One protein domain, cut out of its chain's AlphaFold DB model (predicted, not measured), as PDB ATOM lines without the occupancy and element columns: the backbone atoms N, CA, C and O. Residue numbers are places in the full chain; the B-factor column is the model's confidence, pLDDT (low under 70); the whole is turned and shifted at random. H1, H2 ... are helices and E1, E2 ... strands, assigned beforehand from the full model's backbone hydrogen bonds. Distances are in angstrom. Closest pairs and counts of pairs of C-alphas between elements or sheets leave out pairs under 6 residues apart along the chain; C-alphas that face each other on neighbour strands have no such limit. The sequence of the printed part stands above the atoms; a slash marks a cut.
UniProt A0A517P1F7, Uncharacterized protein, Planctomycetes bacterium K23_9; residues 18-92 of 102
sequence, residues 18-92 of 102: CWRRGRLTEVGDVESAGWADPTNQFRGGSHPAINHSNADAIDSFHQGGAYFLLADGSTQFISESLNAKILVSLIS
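AT A GLANCE: This is residues 18 to 92 of the 102 residues of an uncharacterized protein of Planctomycetes bacterium K23_9 (UniProt A0A517P1F7). A small three-stranded sheet, E2, E1, E3, stands at one end of the longest axis and the two-stranded hairpin E4 and E5 at the other, with the short helix H1 packed over the sheet on its side toward the hairpin. Unnamed residues 45 to 64 bridge the two ends, and residues 28 to 40 loop from E2 to E3. The printed part has 75 residues, with five named strands and then one named helix; both sheets are antiparallel. The class is mixed, helices and strands, with 30 residues in named elements, under half. The whole is compact, with a radius of gyration of the C-alphas of 11.9 A and spans of 31 by 25 by 19 A.

HOW THE PARTS SIT: E1, residues 18 to 20, and E2, residues 23 to 27, form a hairpin, with N 18 and O 26 2.8 A apart. E3, residues 41 to 44, is antiparallel to E1, with N 19 and O 42 2.9 A apart. E4, residues 65 to 69, and E5, residues 75 to 79, form a hairpin, with N 68 and O 76 2.8 A apart. H1, residues 84 to 91, is on the sheet of E2, E1 and E3 at a height of 8.8 A, over E3 and, only just, E1, on which 3 of its C-alphas fall. It runs along the strands, at 5 degrees to E3 on the local plane. The closest C-alphas of E3 and H1 are those of Gly 44 and Ala 84, 5.1 A apart. In H1 every O i to N i+4 pair is within hydrogen-bond range. E4 and H1 are apart.

IN THESE COORDINATES: E1 begins at C-alpha 18 (177.096, 65.684, 76.015) and is 6.6 A long; E2 is 11.8 A and E3 9.5 A. E4 is 13.4 A long, from C-alpha 65 (182.098, 72.779, 56.316), and E5 is 13.1 A. H1, 10.7 A, ends at C-alpha 91 (181.876, 78.586, 71.358).

THE WHOLE: The C-alphas of Gly 28 and Gly 73, the two farthest apart, are 34.1 A apart. The printed part has no cut. The links E2 to E3 and E3 to E4 are long. The mean pLDDT of the printed part is 76.7; it is under 70 at residues 19 to 40, 42, 44 to 46 and 56.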
ATOM      1  N   CYS A  18     177.900  64.478  75.857       70.75
ATOM      2  CA  CYS A  18     177.096  65.684  76.015       70.75
ATOM      3  C   CYS A  18     177.922  66.757  76.735       70.75
ATOM      4  O   CYS A  18     178.282  66.615  77.910       70.75
ATOM      5  N   TRP A  19     178.219  67.847  76.031       68.00
ATOM      6  CA  TRP A  19     178.940  68.997  76.567       68.00
ATOM      7  C   TRP A  19     177.961  70.105  76.927       68.00
ATOM      8  O   TRP A  19     177.133  70.486  76.109       68.00
ATOM      9  N   ARG A  20     178.077  70.658  78.137       69.12
ATOM     10  CA  ARG A  20     177.279  71.792  78.609       69.12
ATOM     11  C   ARG A  20     178.207  72.858  79.156       69.12
ATOM     12  O   ARG A  20     179.010  72.577  80.046       69.12
ATOM     13  N   ARG A  21     178.096  74.090  78.651       68.62
ATOM     14  CA  ARG A  21     178.909  75.228  79.137       68.62
ATOM     15  C   ARG A  21     180.426  74.940  79.138       68.62
ATOM     16  O   ARG A  21     181.124  75.324  80.071       68.62
ATOM     17  N   GLY A  22     180.922  74.248  78.112       66.31
ATOM     18  CA  GLY A  22     182.348  73.902  77.998       66.31
ATOM     19  C   GLY A  22     182.809  72.735  78.869       66.31
ATOM     20  O   GLY A  22     184.003  72.496  78.993       66.31
ATOM     21  N   ARG A  23     181.888  71.995  79.498       66.31
ATOM     22  CA  ARG A  23     182.220  70.842  80.338       66.31
ATOM     23  C   ARG A  23     181.455  69.602  79.898       66.31
ATOM     24  O   ARG A  23     180.241  69.656  79.702       66.31
ATOM     25  N   LEU A  24     182.152  68.470  79.816       68.12
ATOM     26  CA  LEU A  24     181.517  67.163  79.674       68.12
ATOM     27  C   LEU A  24     180.557  66.946  80.851       68.12
ATOM     28  O   LEU A  24     180.979  66.974  82.009       68.12
ATOM     29  N   THR A  25     179.274  66.789  80.552       66.69
ATOM     30  CA  THR A  25     178.211  66.684  81.559       66.69
ATOM     31  C   THR A  25     177.751  65.245  81.700       66.69
ATOM     32  O   THR A  25     177.790  64.711  82.804       66.69
ATOM     33  N   GLU A  26     177.402  64.589  80.594       63.62
ATOM     34  CA  GLU A  26     176.946  63.198  80.580       63.62
ATOM     35  C   GLU A  26     177.370  62.496  79.285       63.62
ATOM     36  O   GLU A  26     177.775  63.136  78.317       63.62
ATOM     37  N   VAL A  27     177.279  61.170  79.272       63.25
ATOM     38  CA  VAL A  27     177.421  60.354  78.064       63.25
ATOM     39  C   VAL A  27     176.005  59.912  77.677       63.25
ATOM     40  O   VAL A  27     175.421  59.067  78.358       63.25
ATOM     41  N   GLY A  28     175.407  60.523  76.649       63.84
ATOM     42  CA  GLY A  28     173.979  60.374  76.345       63.84
ATOM     43  C   GLY A  28     173.411  61.410  75.365       63.84
ATOM     44  O   GLY A  28     174.144  62.157  74.725       63.84
ATOM     45  N   ASP A  29     172.082  61.436  75.225       59.81
ATOM     46  CA  ASP A  29     171.383  62.402  74.370       59.81
ATOM     47  C   ASP A  29     171.393  63.812  74.993       59.81
ATOM     48  O   ASP A  29     171.204  63.967  76.197       59.81
ATOM     49  N   VAL A  30     171.591  64.848  74.171       62.41
ATOM     50  CA  VAL A  30     171.382  66.248  74.584       62.41
ATOM     51  C   VAL A  30     169.877  66.529  74.710       62.41
ATOM     52  O   VAL A  30     169.092  66.048  73.890       62.41
ATOM     53  N   GLU A  31     169.463  67.304  75.719       63.34
ATOM     54  CA  GLU A  31     168.062  67.726  75.907       63.34
ATOM     55  C   GLU A  31     167.596  68.602  74.736       63.34
ATOM     56  O   GLU A  31     166.418  68.608  74.377       63.34
ATOM     57  N   SER A  32     168.538  69.324  74.129       60.38
ATOM     58  CA  SER A  32     168.349  70.083  72.903       60.38
ATOM     59  C   SER A  32     169.698  70.296  72.200       60.38
ATOM     60  O   SER A  32     170.746  70.411  72.833       60.38
ATOM     61  N   ALA A  33     169.667  70.286  70.866       60.53
ATOM     62  CA  ALA A  33     170.820  70.497  69.985       60.53
ATOM     63  C   ALA A  33     170.651  71.781  69.156       60.53
ATOM     64  O   ALA A  33     171.162  71.875  68.046       60.53
ATOM     65  N   GLY A  34     169.860  72.742  69.641       62.22
ATOM     66  CA  GLY A  34     169.587  73.975  68.911       62.22
ATOM     67  C   GLY A  34     170.805  74.899  68.852       62.22
ATOM     68  O   GLY A  34     171.540  75.056  69.827       62.22
ATOM     69  N   TRP A  35     170.996  75.583  67.724       63.09
ATOM     70  CA  TRP A  35     171.873  76.754  67.690       63.09
ATOM     71  C   TRP A  35     171.438  77.779  68.737       63.09
ATOM     72  O   TRP A  35     170.251  78.076  68.865       63.09
ATOM     73  N   ALA A  36     172.413  78.351  69.446       64.62
ATOM     74  CA  ALA A  36     172.175  79.339  70.500       64.62
ATOM     75  C   ALA A  36     171.212  78.850  71.602       64.62
ATOM     76  O   ALA A  36     170.475  79.643  72.193       64.62
ATOM     77  N   ASP A  37     171.233  77.548  71.898       69.69
ATOM     78  CA  ASP A  37     170.493  76.975  73.017       69.69
ATOM     79  C   ASP A  37     170.889  77.660  74.345       69.69
ATOM     80  O   ASP A  37     172.081  77.719  74.675       69.69
ATOM     81  N   PRO A  38     169.931  78.154  75.156       63.69
ATOM     82  CA  PRO A  38     170.221  78.778  76.452       63.69
ATOM     83  C   PRO A  38     170.920  77.839  77.448       63.69
ATOM     84  O   PRO A  38     171.566  78.288  78.401       63.69
ATOM     85  N   THR A  39     170.805  76.527  77.255       68.00
ATOM     86  CA  THR A  39     171.509  75.508  78.034       68.00
ATOM     87  C   THR A  39     172.960  75.314  77.586       68.00
ATOM     88  O   THR A  39     173.739  74.765  78.371       68.00
ATOM     89  N   ASN A  40     173.335  75.835  76.409       68.25
ATOM     90  CA  ASN A  40     174.634  75.689  75.752       68.25
ATOM     91  C   ASN A  40     175.084  74.220  75.700       68.25
ATOM     92  O   ASN A  40     176.169  73.885  76.188       68.25
ATOM     93  N   GLN A  41     174.186  73.355  75.216       71.88
ATOM     94  CA  GLN A  41     174.414  71.924  75.033       71.88
ATOM     95  C   GLN A  41     174.938  71.634  73.623       71.88
ATOM     96  O   GLN A  41     174.463  72.204  72.644       71.88
ATOM     97  N   PHE A  42     175.919  70.739  73.525       69.25
ATOM     98  CA  PHE A  42     176.525  70.328  72.263       69.25
ATOM     99  C   PHE A  42     176.843  68.828  72.280       69.25
ATOM    100  O   PHE A  42     177.330  68.309  73.290       69.25
ATOM    101  N   ARG A  43     176.599  68.129  71.163       70.38
ATOM    102  CA  ARG A  43     177.050  66.740  70.980       70.38
ATOM    103  C   ARG A  43     178.520  66.747  70.574       70.38
ATOM    104  O   ARG A  43     178.861  67.072  69.443       70.38
ATOM    105  N   GLY A  44     179.399  66.398  71.502       63.97
ATOM    106  CA  GLY A  44     180.788  66.061  71.209       63.97
ATOM    107  C   GLY A  44     180.940  64.550  71.037       63.97
ATOM    108  O   GLY A  44     180.189  63.776  71.620       63.97
ATOM    109  N   GLY A  45     181.911  64.092  70.249       68.62
ATOM    110  CA  GLY A  45     182.259  62.668  70.204       68.62
ATOM    111  C   GLY A  45     182.330  62.091  68.798       68.62
ATOM    112  O   GLY A  45     183.188  62.497  68.020       68.62
ATOM    113  N   SER A  46     181.506  61.077  68.517       68.38
ATOM    114  CA  SER A  46     181.704  60.171  67.373       68.38
ATOM    115  C   SER A  46     181.233  60.707  66.017       68.38
ATOM    116  O   SER A  46     181.619  60.163  64.983       68.38
ATOM    117  N   HIS A  47     180.454  61.788  66.018       74.88
ATOM    118  CA  HIS A  47     179.875  62.393  64.823       74.88
ATOM    119  C   HIS A  47     180.500  63.769  64.540       74.88
ATOM    120  O   HIS A  47     180.921  64.451  65.483       74.88
ATOM    121  N   PRO A  48     180.570  64.195  63.263       80.56
ATOM    122  CA  PRO A  48     180.974  65.548  62.908       80.56
ATOM    123  C   PRO A  48     180.134  66.593  63.641       80.56
ATOM    124  O   PRO A  48     178.920  66.471  63.771       80.56
ATOM    125  N   ALA A  49     180.798  67.643  64.106       81.06
ATOM    126  CA  ALA A  49     180.159  68.760  64.792       81.06
ATOM    127  C   ALA A  49     179.413  69.714  63.836       81.06
ATOM    128  O   ALA A  49     178.593  70.518  64.273       81.06
ATOM    129  N   ILE A  50     179.740  69.644  62.544       86.19
ATOM    130  CA  ILE A  50     179.257  70.501  61.459       86.19
ATOM    131  C   ILE A  50     178.792  69.576  60.328       86.19
ATOM    132  O   ILE A  50     179.461  68.579  60.058       86.19
ATOM    133  N   ASN A  51     177.682  69.911  59.666       87.81
ATOM    134  CA  ASN A  51     177.127  69.194  58.507       87.81
ATOM    135  C   ASN A  51     176.826  67.700  58.753       87.81
ATOM    136  O   ASN A  51     176.928  66.878  57.841       87.81
ATOM    137  N   HIS A  52     176.476  67.317  59.984       83.44
ATOM    138  CA  HIS A  52     176.078  65.938  60.288       83.44
ATOM    139  C   HIS A  52     174.599  65.682  59.969       83.44
ATOM    140  O   HIS A  52     174.262  64.735  59.255       83.44
ATOM    141  N   SER A  53     173.711  66.540  60.470       78.56
ATOM    142  CA  SER A  53     172.316  66.600  60.050       78.56
ATOM    143  C   SER A  53     171.747  67.989  60.312       78.56
ATOM    144  O   SER A  53     172.164  68.673  61.241       78.56
ATOM    145  N   ASN A  54     170.712  68.369  59.567       75.44
ATOM    146  CA  ASN A  54     169.972  69.614  59.789       75.44
ATOM    147  C   ASN A  54     169.117  69.619  61.075       75.44
ATOM    148  O   ASN A  54     168.446  70.611  61.361       75.44
ATOM    149  N   ALA A  55     169.082  68.501  61.810       71.38
ATOM    150  CA  ALA A  55     168.518  68.416  63.155       71.38
ATOM    151  C   ALA A  55     169.574  68.671  64.245       71.38
ATOM    152  O   ALA A  55     169.213  68.950  65.389       71.38
ATOM    153  N   ASP A  56     170.857  68.575  63.895       67.19
ATOM    154  CA  ASP A  56     171.979  68.955  64.743       67.19
ATOM    155  C   ASP A  56     172.288  70.439  64.513       67.19
ATOM    156  O   ASP A  56     172.064  70.952  63.419       67.19
ATOM    157  N   ALA A  57     172.765  71.143  65.549       73.31
ATOM    158  CA  ALA A  57     172.893  72.602  65.551       73.31
ATOM    159  C   ALA A  57     173.447  73.151  64.229       73.31
ATOM    160  O   ALA A  57     172.792  73.959  63.583       73.31
ATOM    161  N   ILE A  58     174.628  72.696  63.805       82.19
ATOM    162  CA  ILE A  58     175.442  73.376  62.797       82.19
ATOM    163  C   ILE A  58     175.385  72.675  61.443       82.19
ATOM    164  O   ILE A  58     176.074  71.679  61.231       82.19
ATOM    165  N   ASP A  59     174.627  73.245  60.507       84.00
ATOM    166  CA  ASP A  59     174.446  72.697  59.161       84.00
ATOM    167  C   ASP A  59     174.538  73.784  58.076       84.00
ATOM    168  O   ASP A  59     174.135  74.935  58.271       84.00
ATOM    169  N   SER A  60     175.110  73.416  56.933       85.88
ATOM    170  CA  SER A  60     175.372  74.268  55.777       85.88
ATOM    171  C   SER A  60     175.275  73.438  54.497       85.88
ATOM    172  O   SER A  60     175.756  72.312  54.428       85.88
ATOM    173  N   PHE A  61     174.731  74.023  53.424       88.56
ATOM    174  CA  PHE A  61     174.708  73.377  52.102       88.56
ATOM    175  C   PHE A  61     176.078  73.364  51.402       88.56
ATOM    176  O   PHE A  61     176.217  72.792  50.319       88.56
ATOM    177  N   HIS A  62     177.091  74.015  51.979       87.44
ATOM    178  CA  HIS A  62     178.455  73.974  51.469       87.44
ATOM    179  C   HIS A  62     179.138  72.666  51.870       87.44
ATOM    180  O   HIS A  62     179.189  72.307  53.043       87.44
ATOM    181  N   GLN A  63     179.709  71.972  50.886       90.25
ATOM    182  CA  GLN A  63     180.458  70.746  51.130       90.25
ATOM    183  C   GLN A  63     181.729  71.036  51.939       90.25
ATOM    184  O   GLN A  63     182.461  71.978  51.634       90.25
ATOM    185  N   GLY A  64     182.018  70.189  52.927       89.94
ATOM    186  CA  GLY A  64     183.268  70.229  53.676       89.94
ATOM    187  C   GLY A  64     183.261  71.165  54.881       89.94
ATOM    188  O   GLY A  64     184.267  71.211  55.583       89.94
ATOM    189  N   GLY A  65     182.182  71.912  55.141       91.06
ATOM    190  CA  GLY A  65     182.098  72.779  56.316       91.06
ATOM    191  C   GLY A  65     181.083  73.916  56.226       91.06
ATOM    192  O   GLY A  65     180.169  73.929  55.397       91.06
ATOM    193  N   ALA A  66     181.268  74.903  57.101       90.62
ATOM    194  CA  ALA A  66     180.404  76.072  57.207       90.62
ATOM    195  C   ALA A  66     181.214  77.347  57.480       90.62
ATOM    196  O   ALA A  66     182.316  77.302  58.028       90.62
ATOM    197  N   TYR A  67     180.655  78.498  57.106       92.19
ATOM    198  CA  TYR A  67     181.214  79.800  57.469       92.19
ATOM    199  C   TYR A  67     180.723  80.229  58.853       92.19
ATOM    200  O   TYR A  67     179.525  80.213  59.125       92.19
ATOM    201  N   PHE A  68     181.654  80.663  59.698       87.56
ATOM    202  CA  PHE A  68     181.396  81.159  61.043       87.56
ATOM    203  C   PHE A  68     181.771  82.631  61.134       87.56
ATOM    204  O   PHE A  68     182.871  83.015  60.737       87.56
ATOM    205  N   LEU A  69     180.871  83.435  61.697       87.06
ATOM    206  CA  LEU A  69     181.177  84.786  62.153       87.06
ATOM    207  C   LEU A  69     181.697  84.707  63.590       87.06
ATOM    208  O   LEU A  69     180.993  84.229  64.482       87.06
ATOM    209  N   LEU A  70     182.920  85.176  63.809       83.50
ATOM    210  CA  LEU A  70     183.539  85.224  65.127       83.50
ATOM    211  C   LEU A  70     183.209  86.538  65.846       83.50
ATOM    212  O   LEU A  70     182.791  87.527  65.241       83.50
ATOM    213  N   ALA A  71     183.399  86.553  67.168       79.06
ATOM    214  CA  ALA A  71     183.063  87.700  68.017       79.06
ATOM    215  C   ALA A  71     183.878  88.972  67.705       79.06
ATOM    216  O   ALA A  71     183.463  90.066  68.082       79.06
ATOM    217  N   ASP A  72     185.019  88.839  67.024       84.12
ATOM    218  CA  ASP A  72     185.855  89.948  66.552       84.12
ATOM    219  C   ASP A  72     185.415  90.509  65.183       84.12
ATOM    220  O   ASP A  72     186.017  91.456  64.676       84.12
ATOM    221  N   GLY A  73     184.354  89.953  64.590       86.31
ATOM    222  CA  GLY A  73     183.821  90.348  63.287       86.31
ATOM    223  C   GLY A  73     184.480  89.653  62.094       86.31
ATOM    224  O   GLY A  73     184.054  89.874  60.959       86.31
ATOM    225  N   SER A  74     185.487  88.803  62.312       87.75
ATOM    226  CA  SER A  74     186.077  87.997  61.244       87.75
ATOM    227  C   SER A  74     185.143  86.856  60.829       87.75
ATOM    228  O   SER A  74     184.367  86.331  61.628       87.75
ATOM    229  N   THR A  75     185.192  86.475  59.550       90.75
ATOM    230  CA  THR A  75     184.469  85.308  59.029       90.75
ATOM    231  C   THR A  75     185.469  84.249  58.606       90.75
ATOM    232  O   THR A  75     186.375  84.541  57.826       90.75
ATOM    233  N   GLN A  76     185.302  83.025  59.098       90.62
ATOM    234  CA  GLN A  76     186.200  81.910  58.802       90.62
ATOM    235  C   GLN A  76     185.414  80.705  58.295       90.62
ATOM    236  O   GLN A  76     184.315  80.425  58.770       90.62
ATOM    237  N   PHE A  77     185.973  79.995  57.315       91.56
ATOM    238  CA  PHE A  77     185.452  78.694  56.909       91.56
ATOM    239  C   PHE A  77     186.007  77.632  57.856       91.56
ATOM    240  O   PHE A  77     187.222  77.458  57.935       91.56
ATOM    241  N   ILE A  78     185.125  76.930  58.562       89.94
ATOM    242  CA  ILE A  78     185.504  75.867  59.489       89.94
ATOM    243  C   ILE A  78     185.103  74.524  58.886       89.94
ATOM    244  O   ILE A  78     183.947  74.315  58.511       89.94
ATOM    245  N   SER A  79     186.083  73.624  58.808       91.19
ATOM    246  CA  SER A  79     185.923  72.283  58.245       91.19
ATOM    247  C   SER A  79     184.973  71.418  59.076       91.19
ATOM    248  O   SER A  79     185.060  71.401  60.304       91.19
ATOM    249  N   GLU A  80     184.157  70.599  58.411       90.12
ATOM    250  CA  GLU A  80     183.362  69.541  59.056       90.12
ATOM    251  C   GLU A  80     184.220  68.449  59.710       90.12
ATOM    252  O   GLU A  80     183.763  67.737  60.603       90.12
ATOM    253  N   SER A  81     185.500  68.366  59.331       89.69
ATOM    254  CA  SER A  81     186.485  67.489  59.967       89.69
ATOM    255  C   SER A  81     187.067  68.050  61.271       89.69
ATOM    256  O   SER A  81     187.931  67.402  61.866       89.69
ATOM    257  N   LEU A  82     186.683  69.264  61.693       86.50
ATOM    258  CA  LEU A  82     187.148  69.844  62.952       86.50
ATOM    259  C   LEU A  82     186.729  68.944  64.121       86.50
ATOM    260  O   LEU A  82     185.593  68.479  64.202       86.50
ATOM    261  N   ASN A  83     187.644  68.727  65.067       83.69
ATOM    262  CA  ASN A  83     187.314  67.991  66.279       83.69
ATOM    263  C   ASN A  83     186.226  68.741  67.066       83.69
ATOM    264  O   ASN A  83     186.417  69.897  67.447       83.69
ATOM    265  N   ALA A  84     185.120  68.060  67.366       79.88
ATOM    266  CA  ALA A  84     183.995  68.622  68.106       79.88
ATOM    267  C   ALA A  84     184.402  69.275  69.440       79.88
ATOM    268  O   ALA A  84     183.829  70.289  69.824       79.88
ATOM    269  N   LYS A  85     185.427  68.745  70.123       77.62
ATOM    270  CA  LYS A  85     185.953  69.322  71.370       77.62
ATOM    271  C   LYS A  85     186.570  70.699  71.138       77.62
ATOM    272  O   LYS A  85     186.305  71.605  71.911       77.62
ATOM    273  N   ILE A  86     187.312  70.874  70.040       80.81
ATOM    274  CA  ILE A  86     187.878  72.177  69.657       80.81
ATOM    275  C   ILE A  86     186.751  73.167  69.357       80.81
ATOM    276  O   ILE A  86     186.812  74.317  69.782       80.81
ATOM    277  N   LEU A  87     185.691  72.721  68.675       80.94
ATOM    278  CA  LEU A  87     184.544  73.585  68.408       80.94
ATOM    279  C   LEU A  87     183.835  74.023  69.697       80.94
ATOM    280  O   LEU A  87     183.509  75.199  69.834       80.94
ATOM    281  N   VAL A  88     183.654  73.107  70.656       78.06
ATOM    282  CA  VAL A  88     183.135  73.432  71.997       78.06
ATOM    283  C   VAL A  88     184.006  74.493  72.674       78.06
ATOM    284  O   VAL A  88     183.463  75.439  73.250       78.06
ATOM    285  N   SER A  89     185.331  74.402  72.540       77.00
ATOM    286  CA  SER A  89     186.243  75.417  73.069       77.00
ATOM    287  C   SER A  89     186.094  76.785  72.399       77.00
ATOM    288  O   SER A  89     186.202  77.810  73.068       77.00
ATOM    289  N   LEU A  90     185.798  76.833  71.096       77.00
ATOM    290  CA  LEU A  90     185.579  78.093  70.373       77.00
ATOM    291  C   LEU A  90     184.269  78.790  70.771       77.00
ATOM    292  O   LEU A  90     184.215  80.019  70.821       77.00
ATOM    293  N   ILE A  91     183.207  78.027  71.053       76.44
ATOM    294  CA  ILE A  91     181.876  78.586  71.358       76.44
ATOM    295  C   ILE A  91     181.636  78.795  72.858       76.44
ATOM    296  O   ILE A  91     180.713  79.517  73.249       76.44
ATOM    297  N   SER A  92     182.436  78.169  73.725       71.25
ATOM    298  CA  SER A  92     182.247  78.220  75.172       71.25
ATOM    299  C   SER A  92     183.330  79.059  75.859       71.25
ATOM    300  O   SER A  92     184.509  78.743  75.866       71.25
TER     301      SER A  92